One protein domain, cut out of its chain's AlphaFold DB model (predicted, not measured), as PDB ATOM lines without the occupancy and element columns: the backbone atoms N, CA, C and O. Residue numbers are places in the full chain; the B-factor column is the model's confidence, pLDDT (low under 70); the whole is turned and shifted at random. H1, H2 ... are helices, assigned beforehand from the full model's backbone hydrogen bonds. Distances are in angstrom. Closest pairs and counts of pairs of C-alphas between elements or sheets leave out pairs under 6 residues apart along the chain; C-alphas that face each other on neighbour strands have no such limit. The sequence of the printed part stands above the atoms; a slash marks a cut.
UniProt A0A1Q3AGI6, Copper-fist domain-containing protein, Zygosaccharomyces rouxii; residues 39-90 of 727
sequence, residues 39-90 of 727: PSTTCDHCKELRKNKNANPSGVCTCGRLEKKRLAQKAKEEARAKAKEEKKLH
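AT A GLANCE: This is residues 39 to 90 of the 727 residues of the protein "Copper-fist domain-containing protein" of Zygosaccharomyces rouxii (UniProt A0A1Q3AGI6). A small head holds the short helix H1, the loops before and after it, and the first residues of a long helix, H2; from this head residues 66 to 90 stick out as a single long arm. The printed part has 52 residues, with two named helices, H1 then H2, and no named strand: the class is all helix. The whole is extended, with a radius of gyration of the C-alphas of 17.6 A, and spans 56 by 19 by 16 A, the arm making the length.

HOW THE PARTS SIT: H1, residues 44 to 53, and H2, residues 63 to 89, are close but not clearly touching; their closest C-alphas, those of Cys 46 and Cys 63, are 6.7 A apart. They run opposite ways at a steep tilt of 51 degrees. Every O i to N i+4 pair is within hydrogen-bond range in H2, and 5 of 6 in H1.

IN THESE COORDINATES: H1 begins at C-alpha 44 (253.671, 148.689, 268.611) and is 13.9 A long. H2 is 38.9 A long, from C-alpha 63 (246.800, 145.613, 273.637) to C-alpha 89 (258.781, 132.997, 308.408).

THE WHOLE: The two C-alphas farthest apart, those of Asn 54 and His 90, are 56.1 A apart. The printed part has no cut, and the link from H1 to H2 is short. Residues 56 to 58 have pLDDT under 70.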
ATOM      1  N   PRO A  39     251.246 160.349 271.926       77.62
ATOM      2  CA  PRO A  39     251.627 158.938 271.990       77.62
ATOM      3  C   PRO A  39     250.653 158.117 271.141       77.62
ATOM      4  O   PRO A  39     249.437 158.337 271.198       77.62
ATOM      5  N   SER A  40     251.188 157.238 270.291       77.94
ATOM      6  CA  SER A  40     250.399 156.606 269.237       77.94
ATOM      7  C   SER A  40     249.258 155.785 269.835       77.94
ATOM      8  O   SER A  40     249.469 154.904 270.666       77.94
ATOM      9  N   THR A  41     248.028 156.059 269.392       76.31
ATOM     10  CA  THR A  41     246.818 155.333 269.827       76.31
ATOM     11  C   THR A  41     246.835 153.863 269.411       76.31
ATOM     12  O   THR A  41     246.055 153.067 269.930       76.31
ATOM     13  N   THR A  42     247.741 153.498 268.503       78.56
ATOM     14  CA  THR A  42     248.254 152.147 268.298       78.56
ATOM     15  C   THR A  42     249.559 151.960 269.072       78.56
ATOM     16  O   THR A  42     250.537 152.681 268.889       78.56
ATOM     17  N   CYS A  43     249.579 150.953 269.930       84.94
ATOM     18  CA  CYS A  43     250.777 150.373 270.529       84.94
ATOM     19  C   CYS A  43     251.510 149.465 269.515       84.94
ATOM     20  O   CYS A  43     250.872 148.956 268.593       84.94
ATOM     21  N   ASP A  44     252.813 149.236 269.678       84.62
ATOM     22  CA  ASP A  44     253.671 148.689 268.611       84.62
ATOM     23  C   ASP A  44     253.323 147.262 268.163       84.62
ATOM     24  O   ASP A  44     253.164 147.053 266.966       84.62
ATOM     25  N   HIS A  45     252.985 146.339 269.069       82.62
ATOM     26  CA  HIS A  45     252.402 145.033 268.699       82.62
ATOM     27  C   HIS A  45     251.144 145.176 267.808       82.62
ATOM     28  O   HIS A  45     251.013 144.545 266.761       82.62
ATOM     29  N   CYS A  46     250.219 146.070 268.181       84.00
ATOM     30  CA  CYS A  46     249.030 146.377 267.378       84.00
ATOM     31  C   CYS A  46     249.383 147.162 266.066       84.00
ATOM     32  O   CYS A  46     248.503 147.310 265.215       84.00
ATOM     33  N   LYS A  47     250.619 147.674 265.871       84.81
ATOM     34  CA  LYS A  47     251.143 148.209 264.584       84.81
ATOM     35  C   LYS A  47     251.775 147.102 263.734       84.81
ATOM     36  O   LYS A  47     251.536 147.047 262.533       84.81
ATOM     37  N   GLU A  48     252.560 146.222 264.345       84.19
ATOM     38  CA  GLU A  48     253.207 145.076 263.699       84.19
ATOM     39  C   GLU A  48     252.177 144.091 263.151       84.19
ATOM     40  O   GLU A  48     252.308 143.653 262.015       84.19
ATOM     41  N   LEU A  49     251.076 143.838 263.866       81.25
ATOM     42  CA  LEU A  49     249.959 143.051 263.325       81.25
ATOM     43  C   LEU A  49     249.362 143.658 262.041       81.25
ATOM     44  O   LEU A  49     248.995 142.904 261.140       81.25
ATOM     45  N   ARG A  50     249.317 144.995 261.913       82.88
ATOM     46  CA  ARG A  50     248.877 145.661 260.671       82.88
ATOM     47  C   ARG A  50     249.891 145.487 259.543       82.88
ATOM     48  O   ARG A  50     249.480 145.246 258.418       82.88
ATOM     49  N   LYS A  51     251.192 145.590 259.840       82.62
ATOM     50  CA  LYS A  51     252.276 145.393 258.859       82.62
ATOM     51  C   LYS A  51     252.377 143.944 258.375       82.62
ATOM     52  O   LYS A  51     252.570 143.712 257.191       82.62
ATOM     53  N   ASN A  52     252.261 142.983 259.291       83.56
ATOM     54  CA  ASN A  52     252.641 141.590 259.054       83.56
ATOM     55  C   ASN A  52     251.458 140.700 258.641       83.56
ATOM     56  O   ASN A  52     251.673 139.569 258.216       83.56
ATOM     57  N   LYS A  53     250.212 141.160 258.826       80.88
ATOM     58  CA  LYS A  53     248.994 140.382 258.524       80.88
ATOM     59  C   LYS A  53     247.939 141.167 257.734       80.88
ATOM     60  O   LYS A  53     246.835 140.664 257.564       80.88
ATOM     61  N   ASN A  54     248.220 142.422 257.359       75.81
ATOM     62  CA  ASN A  54     247.284 143.423 256.810       75.81
ATOM     63  C   ASN A  54     245.981 143.642 257.614       75.81
ATOM     64  O   ASN A  54     245.127 144.446 257.235       75.81
ATOM     65  N   ALA A  55     245.835 142.978 258.762       74.31
ATOM     66  CA  ALA A  55     244.678 143.063 259.624       74.31
ATOM     67  C   ALA A  55     244.689 144.406 260.354       74.31
ATOM     68  O   ALA A  55     245.522 144.650 261.227       74.31
ATOM     69  N   ASN A  56     243.732 145.271 260.025       65.62
ATOM     70  CA  ASN A  56     243.402 146.420 260.855       65.62
ATOM     71  C   ASN A  56     242.548 145.930 262.037       65.62
ATOM     72  O   ASN A  56     241.365 145.660 261.827       65.62
ATOM     73  N   PRO A  57     243.086 145.802 263.271       68.44
ATOM     74  CA  PRO A  57     242.242 145.545 264.432       68.44
ATOM     75  C   PRO A  57     241.255 146.706 264.563       68.44
ATOM     76  O   PRO A  57     241.676 147.866 264.647       68.44
ATOM     77  N   SER A  58     239.961 146.392 264.517       60.22
ATOM     78  CA  SER A  58     238.904 147.404 264.499       60.22
ATOM     79  C   SER A  58     238.898 148.193 265.810       60.22
ATOM     80  O   SER A  58     238.769 147.619 266.893       60.22
ATOM     81  N   GLY A  59     239.065 149.513 265.713       72.56
ATOM     82  CA  GLY A  59     239.075 150.430 266.852       72.56
ATOM     83  C   GLY A  59     240.453 150.737 267.459       72.56
ATOM     84  O   GLY A  59     241.495 150.727 266.800       72.56
ATOM     85  N   VAL A  60     240.434 151.119 268.738       75.00
ATOM     86  CA  VAL A  60     241.587 151.622 269.510       75.00
ATOM     87  C   VAL A  60     242.467 150.457 269.988       75.00
ATOM     88  O   VAL A  60     241.924 149.426 270.379       75.00
ATOM     89  N   CYS A  61     243.808 150.601 270.044       78.12
ATOM     90  CA  CYS A  61     244.650 149.565 270.669       78.12
ATOM     91  C   CYS A  61     244.221 149.357 272.128       78.12
ATOM     92  O   CYS A  61     244.465 150.191 273.003       78.12
ATOM     93  N   THR A  62     243.655 148.185 272.398       79.62
ATOM     94  CA  THR A  62     243.485 147.667 273.752       79.62
ATOM     95  C   THR A  62     244.727 146.903 274.217       79.62
ATOM     96  O   THR A  62     244.927 146.852 275.431       79.62
ATOM     97  N   CYS A  63     245.600 146.410 273.306       80.88
ATOM     98  CA  CYS A  63     246.800 145.613 273.637       80.88
ATOM     99  C   CYS A  63     247.568 146.217 274.846       80.88
ATOM    100  O   CYS A  63     247.788 145.543 275.850       80.88
ATOM    101  N   GLY A  64     247.900 147.518 274.801       75.88
ATOM    102  CA  GLY A  64     248.659 148.210 275.856       75.88
ATOM    103  C   GLY A  64     247.889 148.499 277.154       75.88
ATOM    104  O   GLY A  64     248.497 148.592 278.219       75.88
ATOM    105  N   ARG A  65     246.550 148.596 277.110       79.81
ATOM    106  CA  ARG A  65     245.720 148.695 278.328       79.81
ATOM    107  C   ARG A  65     245.616 147.333 279.019       79.81
ATOM    108  O   ARG A  65     245.658 147.282 280.248       79.81
ATOM    109  N   LEU A  66     245.507 146.252 278.243       82.12
ATOM    110  CA  LEU A  66     245.517 144.887 278.766       82.12
ATOM    111  C   LEU A  66     246.873 144.552 279.387       82.12
ATOM    112  O   LEU A  66     246.888 144.111 280.531       82.12
ATOM    113  N   GLU A  67     247.996 144.831 278.718       84.38
ATOM    114  CA  GLU A  67     249.304 144.482 279.289       84.38
ATOM    115  C   GLU A  67     249.638 145.319 280.533       84.38
ATOM    116  O   GLU A  67     250.092 144.756 281.525       84.38
ATOM    117  N   LYS A  68     249.286 146.617 280.584       85.44
ATOM    118  CA  LYS A  68     249.403 147.389 281.838       85.44
ATOM    119  C   LYS A  68     248.557 146.784 282.970       85.44
ATOM    120  O   LYS A  68     249.014 146.753 284.111       85.44
ATOM    121  N   LYS A  69     247.355 146.268 282.676       87.25
ATOM    122  CA  LYS A  69     246.527 145.548 283.662       87.25
ATOM    123  C   LYS A  69     247.167 144.214 284.072       87.25
ATOM    124  O   LYS A  69     247.163 143.901 285.259       87.25
ATOM    125  N   ARG A  70     247.743 143.458 283.131       89.88
ATOM    126  CA  ARG A  70     248.389 142.157 283.373       89.88
ATOM    127  C   ARG A  70     249.654 142.294 284.221       89.88
ATOM    128  O   ARG A  70     249.811 141.559 285.190       89.88
ATOM    129  N   LEU A  71     250.499 143.283 283.924       90.31
ATOM    130  CA  LEU A  71     251.688 143.618 284.714       90.31
ATOM    131  C   LEU A  71     251.313 144.088 286.128       90.31
ATOM    132  O   LEU A  71     251.878 143.593 287.099       90.31
ATOM    133  N   ALA A  72     250.314 144.967 286.266       91.19
ATOM    134  CA  ALA A  72     249.823 145.401 287.576       91.19
ATOM    135  C   ALA A  72     249.203 144.247 288.391       91.19
ATOM    136  O   ALA A  72     249.375 144.187 289.608       91.19
ATOM    137  N   GLN A  73     248.514 143.308 287.732       92.81
ATOM    138  CA  GLN A  73     247.995 142.099 288.372       92.81
ATOM    139  C   GLN A  73     249.133 141.175 288.828       92.81
ATOM    140  O   GLN A  73     249.122 140.769 289.988       92.81
ATOM    141  N   LYS A  74     250.140 140.919 287.977       94.69
ATOM    142  CA  LYS A  74     251.325 140.124 288.339       94.69
ATOM    143  C   LYS A  74     252.054 140.730 289.542       94.69
ATOM    144  O   LYS A  74     252.323 140.017 290.499       94.69
ATOM    145  N   ALA A  75     252.310 142.041 289.537       95.06
ATOM    146  CA  ALA A  75     252.968 142.726 290.653       95.06
ATOM    147  C   ALA A  75     252.158 142.633 291.962       95.06
ATOM    148  O   ALA A  75     252.721 142.394 293.028       95.06
ATOM    149  N   LYS A  76     250.823 142.758 291.892       94.88
ATOM    150  CA  LYS A  76     249.936 142.591 293.056       94.88
ATOM    151  C   LYS A  76     249.921 141.151 293.584       94.88
ATOM    152  O   LYS A  76     249.804 140.945 294.791       94.88
ATOM    153  N   GLU A  77     250.012 140.164 292.700       95.25
ATOM    154  CA  GLU A  77     250.079 138.748 293.059       95.25
ATOM    155  C   GLU A  77     251.437 138.378 293.670       95.25
ATOM    156  O   GLU A  77     251.475 137.743 294.720       95.25
ATOM    157  N   GLU A  78     252.537 138.873 293.102       95.00
ATOM    158  CA  GLU A  78     253.892 138.707 293.634       95.00
ATOM    159  C   GLU A  78     254.046 139.349 295.025       95.00
ATOM    160  O   GLU A  78     254.546 138.711 295.950       95.00
ATOM    161  N   ALA A  79     253.530 140.568 295.219       93.19
ATOM    162  CA  ALA A  79     253.494 141.216 296.530       93.19
ATOM    163  C   ALA A  79     252.667 140.412 297.554       93.19
ATOM    164  O   ALA A  79     253.049 140.297 298.719       93.19
ATOM    165  N   ARG A  80     251.554 139.796 297.124       92.75
ATOM    166  CA  ARG A  80     250.738 138.911 297.974       92.75
ATOM    167  C   ARG A  80     251.453 137.595 298.303       92.75
ATOM    168  O   ARG A  80     251.251 137.070 299.397       92.75
ATOM    169  N   ALA A  81     252.263 137.065 297.387       92.62
ATOM    170  CA  ALA A  81     253.090 135.885 297.624       92.62
ATOM    171  C   ALA A  81     254.184 136.188 298.661       92.62
ATOM    172  O   ALA A  81     254.230 135.517 299.691       92.62
ATOM    173  N   LYS A  82     254.957 137.265 298.458       91.75
ATOM    174  CA  LYS A  82     256.003 137.731 299.386       91.75
ATOM    175  C   LYS A  82     255.456 137.988 300.796       91.75
ATOM    176  O   LYS A  82     255.975 137.433 301.757       91.75
ATOM    177  N   ALA A  83     254.322 138.684 300.931       88.06
ATOM    178  CA  ALA A  83     253.680 138.899 302.236       88.06
ATOM    179  C   ALA A  83     253.161 137.603 302.909       88.06
ATOM    180  O   ALA A  83     253.042 137.530 304.134       88.06
ATOM    181  N   LYS A  84     252.835 136.554 302.134       87.12
ATOM    182  CA  LYS A  84     252.468 135.231 302.678       87.12
ATOM    183  C   LYS A  84     253.704 134.452 303.142       87.12
ATOM    184  O   LYS A  84     253.619 133.723 304.127       87.12
ATOM    185  N   GLU A  85     254.822 134.602 302.442       88.25
ATOM    186  CA  GLU A  85     256.115 134.001 302.774       88.25
ATOM    187  C   GLU A  85     256.738 134.638 304.023       88.25
ATOM    188  O   GLU A  85     257.038 133.928 304.977       88.25
ATOM    189  N   GLU A  86     256.789 135.968 304.087       84.62
ATOM    190  CA  GLU A  86     257.175 136.743 305.275       84.62
ATOM    191  C   GLU A  86     256.344 136.332 306.504       84.62
ATOM    192  O   GLU A  86     256.885 135.998 307.561       84.62
ATOM    193  N   LYS A  87     255.014 136.228 306.355       81.69
ATOM    194  CA  LYS A  87     254.151 135.722 307.431       81.69
ATOM    195  C   LYS A  87     254.486 134.276 307.829       81.69
ATOM    196  O   LYS A  87     254.394 133.955 309.010       81.69
ATOM    197  N   LYS A  88     254.863 133.409 306.881       79.44
ATOM    198  CA  LYS A  88     255.264 132.014 307.149       79.44
ATOM    199  C   LYS A  88     256.601 131.942 307.899       79.44
ATOM    200  O   LYS A  88     256.758 131.058 308.735       79.44
ATOM    201  N   LEU A  89     257.531 132.865 307.648       76.69
ATOM    202  CA  LEU A  89     258.781 132.997 308.408       76.69
ATOM    203  C   LEU A  89     258.527 133.497 309.841       76.69
ATOM    204  O   LEU A  89     259.149 133.014 310.782       76.69
ATOM    205  N   HIS A  90     257.545 134.383 310.031       71.50
ATOM    206  CA  HIS A  90     257.067 134.806 311.354       71.50
ATOM    207  C   HIS A  90     256.003 133.871 311.975       71.50
ATOM    208  O   HIS A  90     255.385 134.205 312.997       71.50
TER     209      HIS A  90